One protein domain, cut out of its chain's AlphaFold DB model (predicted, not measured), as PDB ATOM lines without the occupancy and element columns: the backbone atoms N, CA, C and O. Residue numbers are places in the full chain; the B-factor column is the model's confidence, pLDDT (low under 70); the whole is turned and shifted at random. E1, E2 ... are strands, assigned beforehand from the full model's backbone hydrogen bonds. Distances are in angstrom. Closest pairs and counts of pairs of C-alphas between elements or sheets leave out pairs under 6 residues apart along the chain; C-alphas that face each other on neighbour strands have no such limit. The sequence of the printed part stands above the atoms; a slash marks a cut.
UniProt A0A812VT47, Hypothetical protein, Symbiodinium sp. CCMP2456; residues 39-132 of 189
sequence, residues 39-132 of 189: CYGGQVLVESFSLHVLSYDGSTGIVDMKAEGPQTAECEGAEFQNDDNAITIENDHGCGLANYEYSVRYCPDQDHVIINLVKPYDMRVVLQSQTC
ATOM      1  N   CYS A  39     266.247 222.187 328.136       89.44
ATOM      2  CA  CYS A  39     266.604 223.598 327.992       89.44
ATOM      3  C   CYS A  39     267.132 223.882 326.598       89.44
ATOM      4  O   CYS A  39     267.986 223.161 326.090       89.44
ATOM      5  N   TYR A  40     266.683 224.992 326.033       89.81
ATOM      6  CA  TYR A  40     267.103 225.499 324.742       89.81
ATOM      7  C   TYR A  40     267.602 226.931 324.909       89.81
ATOM      8  O   TYR A  40     267.017 227.735 325.636       89.81
ATOM      9  N   GLY A  41     268.720 227.242 324.267       89.69
ATOM     10  CA  GLY A  41     269.352 228.550 324.351       89.69
ATOM     11  C   GLY A  41     269.877 228.988 323.001       89.69
ATOM     12  O   GLY A  41     270.377 228.186 322.211       89.69
ATOM     13  N   GLY A  42     269.769 230.277 322.729       87.62
ATOM     14  CA  GLY A  42     270.309 230.868 321.521       87.62
ATOM     15  C   GLY A  42     270.458 232.369 321.657       87.62
ATOM     16  O   GLY A  42     269.957 232.999 322.584       87.62
ATOM     17  N   GLN A  43     271.176 232.944 320.709       84.75
ATOM     18  CA  GLN A  43     271.391 234.377 320.636       84.75
ATOM     19  C   GLN A  43     271.262 234.826 319.190       84.75
ATOM     20  O   GLN A  43     271.743 234.159 318.272       84.75
ATOM     21  N   VAL A  44     270.635 235.977 318.990       82.44
ATOM     22  CA  VAL A  44     270.533 236.638 317.692       82.44
ATOM     23  C   VAL A  44     270.891 238.104 317.881       82.44
ATOM     24  O   VAL A  44     270.326 238.795 318.720       82.44
ATOM     25  N   LEU A  45     271.858 238.597 317.107       83.62
ATOM     26  CA  LEU A  45     272.345 239.978 317.206       83.62
ATOM     27  C   LEU A  45     272.775 240.360 318.642       83.62
ATOM     28  O   LEU A  45     273.874 240.004 319.064       83.62
ATOM     29  N   VAL A  46     271.922 241.102 319.355       83.94
ATOM     30  CA  VAL A  46     272.102 241.602 320.729       83.94
ATOM     31  C   VAL A  46     271.019 241.084 321.690       83.94
ATOM     32  O   VAL A  46     270.938 241.558 322.820       83.94
ATOM     33  N   GLU A  47     270.180 240.152 321.234       82.69
ATOM     34  CA  GLU A  47     269.112 239.515 322.004       82.69
ATOM     35  C   GLU A  47     269.478 238.060 322.312       82.69
ATOM     36  O   GLU A  47     269.880 237.294 321.431       82.69
ATOM     37  N   SER A  48     269.324 237.676 323.573       86.38
ATOM     38  CA  SER A  48     269.493 236.310 324.063       86.38
ATOM     39  C   SER A  48     268.124 235.704 324.325       86.38
ATOM     40  O   SER A  48     267.299 236.322 324.994       86.38
ATOM     41  N   PHE A  49     267.896 234.494 323.830       87.12
ATOM     42  CA  PHE A  49     266.657 233.749 324.000       87.12
ATOM     43  C   PHE A  49     266.939 232.461 324.763       87.12
ATOM     44  O   PHE A  49     267.809 231.670 324.390       87.12
ATOM     45  N   SER A  50     266.153 232.239 325.803       87.38
ATOM     46  CA  SER A  50     266.234 231.070 326.657       87.38
ATOM     47  C   SER A  50     264.849 230.475 326.816       87.38
ATOM     48  O   SER A  50     263.902 231.173 327.169       87.38
ATOM     49  N   LEU A  51     264.737 229.180 326.564       87.50
ATOM     50  CA  LEU A  51     263.496 228.432 326.659       87.50
ATOM     51  C   LEU A  51     263.744 227.194 327.512       87.50
ATOM     52  O   LEU A  51     264.708 226.462 327.301       87.50
ATOM     53  N   HIS A  52     262.885 226.963 328.489       88.50
ATOM     54  CA  HIS A  52     263.012 225.877 329.440       88.50
ATOM     55  C   HIS A  52     261.696 225.117 329.536       88.50
ATOM     56  O   HIS A  52     260.706 225.618 330.051       88.50
ATOM     57  N   VAL A  53     261.693 223.897 329.018       88.94
ATOM     58  CA  VAL A  53     260.547 222.994 329.046       88.94
ATOM     59  C   VAL A  53     260.556 222.260 330.382       88.94
ATOM     60  O   VAL A  53     261.397 221.388 330.613       88.94
ATOM     61  N   LEU A  54     259.620 222.626 331.255       86.81
ATOM     62  CA  LEU A  54     259.450 222.053 332.591       86.81
ATOM     63  C   LEU A  54     258.786 220.679 332.539       86.81
ATOM     64  O   LEU A  54     259.171 219.762 333.264       86.81
ATOM     65  N   SER A  55     257.774 220.542 331.688       86.25
ATOM     66  CA  SER A  55     257.025 219.306 331.494       86.25
ATOM     67  C   SER A  55     256.444 219.255 330.086       86.25
ATOM     68  O   SER A  55     256.107 220.287 329.505       86.25
ATOM     69  N   TYR A  56     256.336 218.050 329.535       87.44
ATOM     70  CA  TYR A  56     255.710 217.804 328.243       87.44
ATOM     71  C   TYR A  56     255.118 216.395 328.223       87.44
ATOM     72  O   TYR A  56     255.805 215.433 328.565       87.44
ATOM     73  N   ASP A  57     253.850 216.268 327.838       86.06
ATOM     74  CA  ASP A  57     253.125 214.989 327.842       86.06
ATOM     75  C   ASP A  57     252.971 214.349 326.451       86.06
ATOM     76  O   ASP A  57     252.385 213.275 326.317       86.06
ATOM     77  N   GLY A  58     253.517 214.988 325.412       84.19
ATOM     78  CA  GLY A  58     253.350 214.580 324.016       84.19
ATOM     79  C   GLY A  58     252.361 215.434 323.222       84.19
ATOM     80  O   GLY A  58     252.350 215.315 322.000       84.19
ATOM     81  N   SER A  59     251.582 216.291 323.882       84.81
ATOM     82  CA  SER A  59     250.626 217.211 323.249       84.81
ATOM     83  C   SER A  59     250.682 218.616 323.843       84.81
ATOM     84  O   SER A  59     250.720 219.606 323.116       84.81
ATOM     85  N   THR A  60     250.755 218.705 325.167       87.44
ATOM     86  CA  THR A  60     250.810 219.945 325.931       87.44
ATOM     87  C   THR A  60     252.004 219.922 326.871       87.44
ATOM     88  O   THR A  60     252.538 218.865 327.228       87.44
ATOM     89  N   GLY A  61     252.455 221.101 327.268       87.81
ATOM     90  CA  GLY A  61     253.536 221.226 328.222       87.81
ATOM     91  C   GLY A  61     253.568 222.577 328.902       87.81
ATOM     92  O   GLY A  61     252.799 223.483 328.581       87.81
ATOM     93  N   ILE A  62     254.487 222.690 329.851       86.50
ATOM     94  CA  ILE A  62     254.759 223.920 330.584       86.50
ATOM     95  C   ILE A  62     256.168 224.377 330.226       86.50
ATOM     96  O   ILE A  62     257.118 223.587 330.260       86.50
ATOM     97  N   VAL A  63     256.303 225.654 329.882       86.31
ATOM     98  CA  VAL A  63     257.562 226.264 329.474       86.31
ATOM     99  C   VAL A  63     257.801 227.582 330.202       86.31
ATOM    100  O   VAL A  63     256.897 228.401 330.358       86.31
ATOM    101  N   ASP A  64     259.047 227.801 330.603       86.69
ATOM    102  CA  ASP A  64     259.550 229.119 330.964       86.69
ATOM    103  C   ASP A  64     260.312 229.686 329.772       86.69
ATOM    104  O   ASP A  64     261.180 229.023 329.197       86.69
ATOM    105  N   MET A  65     260.025 230.924 329.393       84.88
ATOM    106  CA  MET A  65     260.735 231.596 328.313       84.88
ATOM    107  C   MET A  65     261.247 232.942 328.793       84.88
ATOM    108  O   MET A  65     260.564 233.683 329.493       84.88
ATOM    109  N   LYS A  66     262.462 233.272 328.373       84.56
ATOM    110  CA  LYS A  66     263.091 234.551 328.647       84.56
ATOM    111  C   LYS A  66     263.797 235.063 327.402       84.56
ATOM    112  O   LYS A  66     264.543 234.329 326.760       84.56
ATOM    113  N   ALA A  67     263.577 236.327 327.090       83.75
ATOM    114  CA  ALA A  67     264.292 237.068 326.072       83.75
ATOM    115  C   ALA A  67     264.925 238.304 326.718       83.75
ATOM    116  O   ALA A  67     264.247 239.095 327.378       83.75
ATOM    117  N   GLU A  68     266.234 238.459 326.553       83.44
ATOM    118  CA  GLU A  68     267.005 239.574 327.094       83.44
ATOM    119  C   GLU A  68     267.677 240.345 325.962       83.44
ATOM    120  O   GLU A  68     268.503 239.797 325.239       83.44
ATOM    121  N   GLY A  69     267.369 241.632 325.839       81.06
ATOM    122  CA  GLY A  69     268.022 242.538 324.901       81.06
ATOM    123  C   GLY A  69     267.289 243.879 324.823       81.06
ATOM    124  O   GLY A  69     266.771 244.336 325.845       81.06
ATOM    125  N   PRO A  70     267.242 244.548 323.654       78.31
ATOM    126  CA  PRO A  70     266.516 245.806 323.480       78.31
ATOM    127  C   PRO A  70     265.034 245.707 323.846       78.31
ATOM    128  O   PRO A  70     264.460 246.695 324.301       78.31
ATOM    129  N   GLN A  71     264.430 244.532 323.658       75.56
ATOM    130  CA  GLN A  71     263.162 244.172 324.275       75.56
ATOM    131  C   GLN A  71     263.386 243.029 325.263       75.56
ATOM    132  O   GLN A  71     264.074 242.054 324.968       75.56
ATOM    133  N   THR A  72     262.812 243.170 326.453       77.06
ATOM    134  CA  THR A  72     262.851 242.144 327.494       77.06
ATOM    135  C   THR A  72     261.499 241.467 327.581       77.06
ATOM    136  O   THR A  72     260.475 242.143 327.691       77.06
ATOM    137  N   ALA A  73     261.511 240.146 327.574       79.31
ATOM    138  CA  ALA A  73     260.322 239.319 327.627       79.31
ATOM    139  C   ALA A  73     260.578 238.178 328.613       79.31
ATOM    140  O   ALA A  73     261.661 237.598 328.619       79.31
ATOM    141  N   GLU A  74     259.622 237.877 329.481       82.44
ATOM    142  CA  GLU A  74     259.774 236.833 330.490       82.44
ATOM    143  C   GLU A  74     258.409 236.218 330.769       82.44
ATOM    144  O   GLU A  74     257.461 236.944 331.055       82.44
ATOM    145  N   CYS A  75     258.311 234.896 330.685       82.81
ATOM    146  CA  CYS A  75     257.184 234.143 331.203       82.81
ATOM    147  C   CYS A  75     257.655 232.922 331.972       82.81
ATOM    148  O   CYS A  75     258.569 232.210 331.560       82.81
ATOM    149  N   GLU A  76     256.967 232.693 333.080       84.25
ATOM    150  CA  GLU A  76     257.131 231.534 333.939       84.25
ATOM    151  C   GLU A  76     255.853 230.697 333.855       84.25
ATOM    152  O   GLU A  76     254.747 231.235 333.961       84.25
ATOM    153  N   GLY A  77     256.001 229.389 333.670       83.06
ATOM    154  CA  GLY A  77     254.891 228.445 333.696       83.06
ATOM    155  C   GLY A  77     253.873 228.629 332.569       83.06
ATOM    156  O   GLY A  77     252.689 228.369 332.778       83.06
ATOM    157  N   ALA A  78     254.293 229.106 331.396       84.94
ATOM    158  CA  ALA A  78     253.394 229.264 330.262       84.94
ATOM    159  C   ALA A  78     253.001 227.892 329.702       84.94
ATOM    160  O   ALA A  78     253.855 227.038 329.460       84.94
ATOM    161  N   GLU A  79     251.708 227.686 329.473       86.94
ATOM    162  CA  GLU A  79     251.221 226.488 328.799       86.94
ATOM    163  C   GLU A  79     251.454 226.614 327.291       86.94
ATOM    164  O   GLU A  79     251.197 227.660 326.679       86.94
ATOM    165  N   PHE A  80     251.950 225.539 326.689       87.75
ATOM    166  CA  PHE A  80     252.102 225.433 325.247       87.75
ATOM    167  C   PHE A  80     251.483 224.140 324.723       87.75
ATOM    168  O   PHE A  80     251.443 223.119 325.411       87.75
ATOM    169  N   GLN A  81     251.047 224.188 323.471       88.50
ATOM    170  CA  GLN A  81     250.606 223.046 322.680       88.50
ATOM    171  C   GLN A  81     251.623 222.765 321.579       88.50
ATOM    172  O   GLN A  81     252.221 223.691 321.026       88.50
ATOM    173  N   ASN A  82     251.839 221.487 321.282       86.75
ATOM    174  CA  ASN A  82     252.657 221.038 320.167       86.75
ATOM    175  C   ASN A  82     251.779 220.298 319.154       86.75
ATOM    176  O   ASN A  82     251.265 219.221 319.449       86.75
ATOM    177  N   ASP A  83     251.666 220.866 317.956       84.81
ATOM    178  CA  ASP A  83     250.937 220.288 316.830       84.81
ATOM    179  C   ASP A  83     251.893 220.117 315.648       84.81
ATOM    180  O   ASP A  83     252.289 221.092 315.008       84.81
ATOM    181  N   ASP A  84     252.288 218.877 315.348       80.44
ATOM    182  CA  ASP A  84     253.145 218.540 314.200       80.44
ATOM    183  C   ASP A  84     254.394 219.440 314.079       80.44
ATOM    184  O   ASP A  84     254.673 220.023 313.026       80.44
ATOM    185  N   ASN A  85     255.168 219.539 315.168       81.75
ATOM    186  CA  ASN A  85     256.354 220.392 315.330       81.75
ATOM    187  C   ASN A  85     256.080 221.894 315.536       81.75
ATOM    188  O   ASN A  85     257.025 222.634 315.818       81.75
ATOM    189  N   ALA A  86     254.845 222.380 315.384       84.94
ATOM    190  CA  ALA A  86     254.494 223.769 315.667       84.94
ATOM    191  C   ALA A  86     254.167 223.935 317.154       84.94
ATOM    192  O   ALA A  86     253.324 223.222 317.688       84.94
ATOM    193  N   ILE A  87     254.839 224.873 317.821       85.81
ATOM    194  CA  ILE A  87     254.617 225.172 319.236       85.81
ATOM    195  C   ILE A  87     253.780 226.446 319.337       85.81
ATOM    196  O   ILE A  87     254.227 227.524 318.932       85.81
ATOM    197  N   THR A  88     252.587 226.319 319.907       84.25
ATOM    198  CA  THR A  88     251.666 227.428 320.173       84.25
ATOM    199  C   THR A  88     251.649 227.704 321.669       84.25
ATOM    200  O   THR A  88     251.325 226.820 322.455       84.25
ATOM    201  N   ILE A  89     252.003 228.923 322.074       80.50
ATOM    202  CA  ILE A  89     251.950 229.352 323.477       80.50
ATOM    203  C   ILE A  89     250.600 230.039 323.685       80.50
ATOM    204  O   ILE A  89     250.372 231.109 323.126       80.50
ATOM    205  N   GLU A  90     249.696 229.430 324.455       69.88
ATOM    206  CA  GLU A  90     248.313 229.924 324.591       69.88
ATOM    207  C   GLU A  90     248.190 231.163 325.497       69.88
ATOM    208  O   GLU A  90     247.170 231.848 325.477       69.88
ATOM    209  N   ASN A  91     249.235 231.486 326.266       63.59
ATOM    210  CA  ASN A  91     249.281 232.647 327.163       63.59
ATOM    211  C   ASN A  91     250.405 233.632 326.780       63.59
ATOM    212  O   ASN A  91     251.189 234.090 327.616       63.59
ATOM    213  N   ASP A  92     250.498 233.936 325.486       61.75
ATOM    214  CA  ASP A  92     251.469 234.852 324.869       61.75
ATOM    215  C   ASP A  92     251.465 236.267 325.482       61.75
ATOM    216  O   ASP A  92     252.516 236.912 325.580       61.75
ATOM    217  N   HIS A  93     250.312 236.719 325.985       54.47
ATOM    218  CA  HIS A  93     250.150 237.976 326.717       54.47
ATOM    219  C   HIS A  93     251.059 238.092 327.954       54.47
ATOM    220  O   HIS A  93     251.382 239.210 328.362       54.47
ATOM    221  N   GLY A  94     251.492 236.968 328.537       56.41
ATOM    222  CA  GLY A  94     252.401 236.925 329.684       56.41
ATOM    223  C   GLY A  94     253.886 236.890 329.321       56.41
ATOM    224  O   GLY A  94     254.702 237.284 330.139       56.41
ATOM    225  N   CYS A  95     254.248 236.478 328.103       66.62
ATOM    226  CA  CYS A  95     255.643 236.266 327.699       66.62
ATOM    227  C   CYS A  95     256.359 237.520 327.188       66.62
ATOM    228  O   CYS A  95     257.483 237.417 326.710       66.62
ATOM    229  N   GLY A  96     255.731 238.701 327.238       61.19
ATOM    230  CA  GLY A  96     256.342 239.970 326.816       61.19
ATOM    231  C   GLY A  96     256.585 240.109 325.306       61.19
ATOM    232  O   GLY A  96     257.101 241.132 324.860       61.19
ATOM    233  N   LEU A  97     256.171 239.124 324.503       66.19
ATOM    234  CA  LEU A  97     256.255 239.147 323.040       66.19
ATOM    235  C   LEU A  97     254.978 239.673 322.372       66.19
ATOM    236  O   LEU A  97     254.852 239.585 321.161       66.19
ATOM    237  N   ALA A  98     254.049 240.273 323.119       65.44
ATOM    238  CA  ALA A  98     252.760 240.735 322.589       65.44
ATOM    239  C   ALA A  98     252.866 241.753 321.428       65.44
ATOM    240  O   ALA A  98     251.917 241.936 320.670       65.44
ATOM    241  N   ASN A  99     254.014 242.428 321.281       70.19
ATOM    242  CA  ASN A  99     254.281 243.356 320.173       70.19
ATOM    243  C   ASN A  99     254.979 242.695 318.971       70.19
ATOM    244  O   ASN A  99     255.234 243.365 317.968       70.19
ATOM    245  N   TYR A 100     255.313 241.410 319.081       74.31
ATOM    246  CA  TYR A 100     255.977 240.624 318.057       74.31
ATOM    247  C   TYR A 100     254.995 239.625 317.456       74.31
ATOM    248  O   TYR A 100     254.289 238.914 318.162       74.31
ATOM    249  N   GLU A 101     254.981 239.538 316.132       82.81
ATOM    250  CA  GLU A 101     254.351 238.410 315.451       82.81
ATOM    251  C   GLU A 101     255.425 237.333 315.323       82.81
ATOM    252  O   GLU A 101     256.427 237.558 314.642       82.81
ATOM    253  N   TYR A 102     255.269 236.209 316.020       83.50
ATOM    254  CA  TYR A 102     256.262 235.140 316.046       83.50
ATOM    255  C   TYR A 102     255.620 233.761 315.902       83.50
ATOM    256  O   TYR A 102     254.439 233.563 316.172       83.50
ATOM    257  N   SER A 103     256.416 232.792 315.460       85.88
ATOM    258  CA  SER A 103     256.040 231.380 315.426       85.88
ATOM    259  C   SER A 103     257.200 230.535 315.928       85.88
ATOM    260  O   SER A 103     258.356 230.825 315.626       85.88
ATOM    261  N   VAL A 104     256.896 229.501 316.705       87.31
ATOM    262  CA  VAL A 104     257.900 228.612 317.293       87.31
ATOM    263  C   VAL A 104     257.745 227.228 316.676       87.31
ATOM    264  O   VAL A 104     256.631 226.730 316.515       87.31
ATOM    265  N   ARG A 105     258.860 226.608 316.291       87.88
ATOM    266  CA  ARG A 105     258.889 225.247 315.749       87.88
ATOM    267  C   ARG A 105     260.002 224.431 316.381       87.88
ATOM    268  O   ARG A 105     261.096 224.947 316.570       87.88
ATOM    269  N   TYR A 106     259.746 223.163 316.666       88.44
ATOM    270  CA  TYR A 106     260.764 222.222 317.132       88.44
ATOM    271  C   TYR A 106     261.225 221.318 315.988       88.44
ATOM    272  O   TYR A 106     260.400 220.824 315.233       88.44
ATOM    273  N   CYS A 107     262.528 221.089 315.848       88.06
ATOM    274  CA  CYS A 107     263.069 220.211 314.812       88.06
ATOM    275  C   CYS A 107     263.634 218.940 315.467       88.06
ATOM    276  O   CYS A 107     264.768 218.973 315.956       88.06
ATOM    277  N   PRO A 108     262.887 217.820 315.484       84.75
ATOM    278  CA  PRO A 108     263.275 216.618 316.225       84.75
ATOM    279  C   PRO A 108     264.547 215.951 315.685       84.75
ATOM    280  O   PRO A 108     265.312 215.387 316.461       84.75
ATOM    281  N   ASP A 109     264.833 216.058 314.383       83.25
ATOM    282  CA  ASP A 109     266.054 215.483 313.791       83.25
ATOM    283  C   ASP A 109     267.345 216.143 314.311       83.25
ATOM    284  O   ASP A 109     268.424 215.554 314.251       83.25
ATOM    285  N   GLN A 110     267.242 217.394 314.764       81.38
ATOM    286  CA  GLN A 110     268.373 218.264 315.097       81.38
ATOM    287  C   GLN A 110     268.351 218.716 316.565       81.38
ATOM    288  O   GLN A 110     269.271 219.412 316.992       81.38
ATOM    289  N   ASP A 111     267.308 218.331 317.309       85.75
ATOM    290  CA  ASP A 111     267.025 218.722 318.691       85.75
ATOM    291  C   ASP A 111     267.251 220.222 318.959       85.75
ATOM    292  O   ASP A 111     267.956 220.640 319.878       85.75
ATOM    293  N   HIS A 112     266.657 221.059 318.111       87.25
ATOM    294  CA  HIS A 112     266.686 222.508 318.277       87.25
ATOM    295  C   HIS A 112     265.298 223.119 318.096       87.25
ATOM    296  O   HIS A 112     264.408 222.533 317.475       87.25
ATOM    297  N   VAL A 113     265.119 224.324 318.624       88.31
ATOM    298  CA  VAL A 113     263.889 225.107 318.488       88.31
ATOM    299  C   VAL A 113     264.173 226.308 317.597       88.31
ATOM    300  O   VAL A 113     265.155 227.013 317.795       88.31
ATOM    301  N   ILE A 114     263.315 226.567 316.622       87.75
ATOM    302  CA  ILE A 114     263.397 227.732 315.749       87.75
ATOM    303  C   ILE A 114     262.279 228.695 316.126       87.75
ATOM    304  O   ILE A 114     261.100 228.356 316.032       87.75
ATOM    305  N   ILE A 115     262.650 229.911 316.510       87.25
ATOM    306  CA  ILE A 115     261.728 231.029 316.684       87.25
ATOM    307  C   ILE A 115     261.819 231.889 315.429       87.25
ATOM    308  O   ILE A 115     262.853 232.491 315.145       87.25
ATOM    309  N   ASN A 116     260.739 231.937 314.662       86.19
ATOM    310  CA  ASN A 116     260.620 232.807 313.506       86.19
ATOM    311  C   ASN A 116     259.870 234.075 313.911       86.19
ATOM    312  O   ASN A 116     258.667 234.029 314.172       86.19
ATOM    313  N   LEU A 117     260.591 235.188 313.968       84.56
ATOM    314  CA  LEU A 117     260.043 236.521 314.169       84.56
ATOM    315  C   LEU A 117     259.618 237.041 312.795       84.56
ATOM    316  O   LEU A 117     260.406 237.009 311.855       84.56
ATOM    317  N   VAL A 118     258.360 237.459 312.677       84.62
ATOM    318  CA  VAL A 118     257.745 237.964 311.439       84.62
ATOM    319  C   VAL A 118     257.599 239.483 311.493       84.62
ATOM    320  O   VAL A 118     257.777 240.168 310.485       84.62
ATOM    321  N   LYS A 119     257.277 240.040 312.667       82.06
ATOM    322  CA  LYS A 119     257.196 241.491 312.876       82.06
ATOM    323  C   LYS A 119     257.804 241.906 314.208       82.06
ATOM    324  O   LYS A 119     257.597 241.201 315.191       82.06
ATOM    325  N   PRO A 120     258.486 243.068 314.260       72.44
ATOM    326  CA  PRO A 120     258.798 243.981 313.146       72.44
ATOM    327  C   PRO A 120     259.999 243.538 312.287       72.44
ATOM    328  O   PRO A 120     260.314 244.197 311.299       72.44
ATOM    329  N   TYR A 121     260.663 242.446 312.662       76.38
ATOM    330  CA  TYR A 121     261.816 241.883 311.965       76.38
ATOM    331  C   TYR A 121     261.441 240.524 311.380       76.38
ATOM    332  O   TYR A 121     260.780 239.759 312.071       76.38
ATOM    333  N   ASP A 122     261.873 240.245 310.148       83.19
ATOM    334  CA  ASP A 122     261.788 238.929 309.503       83.19
ATOM    335  C   ASP A 122     263.122 238.211 309.737       83.19
ATOM    336  O   ASP A 122     264.104 238.424 309.017       83.19
ATOM    337  N   MET A 123     263.212 237.486 310.852       83.50
ATOM    338  CA  MET A 123     264.430 236.771 311.221       83.50
ATOM    339  C   MET A 123     264.134 235.480 311.974       83.50
ATOM    340  O   MET A 123     263.204 235.387 312.775       83.50
ATOM    341  N   ARG A 124     264.991 234.484 311.744       85.62
ATOM    342  CA  ARG A 124     264.925 233.170 312.383       85.62
ATOM    343  C   ARG A 124     266.007 233.052 313.445       85.62
ATOM    344  O   ARG A 124     267.187 233.248 313.162       85.62
ATOM    345  N   VAL A 125     265.596 232.693 314.650       86.38
ATOM    346  CA  VAL A 125     266.469 232.413 315.788       86.38
ATOM    347  C   VAL A 125     266.473 230.914 316.015       86.38
ATOM    348  O   VAL A 125     265.416 230.318 316.191       86.38
ATOM    349  N   VAL A 126     267.653 230.301 316.014       88.69
ATOM    350  CA  VAL A 126     267.810 228.872 316.302       88.69
ATOM    351  C   VAL A 126     268.324 228.725 317.731       88.69
ATOM    352  O   VAL A 126     269.405 229.215 318.057       88.69
ATOM    353  N   LEU A 127     267.546 228.059 318.577       89.31
ATOM    354  CA  LEU A 127     267.881 227.717 319.953       89.31
ATOM    355  C   LEU A 127     268.359 226.272 320.003       89.31
ATOM    356  O   LEU A 127     267.612 225.352 319.678       89.31
ATOM    357  N   GLN A 128     269.598 226.069 320.425       88.75
ATOM    358  CA  GLN A 128     270.187 224.741 320.555       88.75
ATOM    359  C   GLN A 128     269.863 224.155 321.924       88.75
ATOM    360  O   GLN A 128     269.766 224.902 322.903       88.75
ATOM    361  N   SER A 129     269.714 222.831 322.005       87.50
ATOM    362  CA  SER A 129     269.599 222.172 323.299       87.50
ATOM    363  C   SER A 129     270.870 222.381 324.123       87.50
ATOM    364  O   SER A 129     271.999 222.363 323.627       87.50
ATOM    365  N   GLN A 130     270.678 222.650 325.406       86.19
ATOM    366  CA  GLN A 130     271.741 222.942 326.352       86.19
ATOM    367  C   GLN A 130     271.439 222.290 327.696       86.19
ATOM    368  O   GLN A 130     270.293 222.002 328.039       86.19
ATOM    369  N   THR A 131     272.483 222.073 328.490       83.38
ATOM    370  CA  THR A 131     272.324 221.517 329.831       83.38
ATOM    371  C   THR A 131     271.516 222.476 330.700       83.38
ATOM    372  O   THR A 131     271.942 223.607 330.939       83.38
ATOM    373  N   CYS A 132     270.383 222.008 331.224       77.94
ATOM    374  CA  CYS A 132     269.631 222.765 332.211       77.94
ATOM    375  C   CYS A 132     270.471 222.984 333.479       77.94
ATOM    376  O   CYS A 132     270.991 222.017 334.046       77.94
TER     377      CYS A 132
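Overview. This is residues 39 to 132 of the 189 residues of the protein "Hypothetical protein" of Symbiodinium sp. CCMP2456 (UniProt A0A812VT47). The domain is a closed barrel of eight antiparallel strands, which go round the ring in chain order from E1 to E8 and back to E1. The ring is well paired along most of its wall and weakest between the short E5 and E6, the two strands that the long link of residues 90 to 100 joins; E4 bends sharply on its way round. The printed part has 94 residues with no named helix and eight named strands, 63 residues in them, and its class is all strand. It is compact and rounded, with a radius of gyration of the C-alphas of 12.1 A and spans of 34 by 27 by 24 A.

Along the chain. E1, residues 39 to 44, begins at C-alpha 39 at (266.604, 223.598, 327.992). E2, residues 47 to 56, is 26.3 A from first to last C-alpha, and E3, residues 60 to 68, is 25.5 A. E4, residues 73 to 83, is the longest strand by residues, spans 23.8 A and bends by 90 degrees at residue 76. E5, residues 86 to 89, measures 9.9 A and ends at C-alpha 89 at (251.950, 229.352, 323.477). E6 is residues 101 to 107, 20.2 A, E7 residues 112 to 119, 21.9 A, and E8 residues 123 to 130, 21.8 A, ending at C-alpha 130 at (271.741, 222.942, 326.352).

Arrangement. The strands E1 to E8 form a meander, each the antiparallel neighbour of the one before. In the hairpin of E1 and E2, at 161 degrees, N 42 and O 49 are 2.9 A apart, within hydrogen-bond range. E2 and E3, at 162 degrees, have N 50 and O 66 at 2.8 A. E3 and E4, at 142 degrees, have N 63 and O 78 at 2.8 A. E3 lies on one side of E4, beside residues 73 to 81, and E5 on the other side, beside residues 80 to 83, with N 81 and O 88 at 2.8 A. E5 and E6, at 131 degrees, have N 87 and O 104 at 2.9 A. E6 and E7 have N 105 and O 114 at 2.9 A, and E7 and E8 have N 115 and O 125 at 2.8 A. E8 and E1, at 144 degrees, close the ring with N 41 and O 128 at 2.9 A. E8 is staggered, pairing with E7 over residues 123 to 128 and with E1 over 128 to 130. Across the ring, E3 and E7 are apart, for instance.

Size, cuts and confidence. The two C-alphas farthest apart, those of Gly 58 and Pro 70, are 33.9 A apart, while the first and last printed C-alphas, Cys 39 and Cys 132, are 5.3 A apart. The printed part has no cut. The link from E5 to E6, 11 residues, is long; the other six links are tight. The mean pLDDT of the printed part is 82.5, and residues 90 to 98 are under 70.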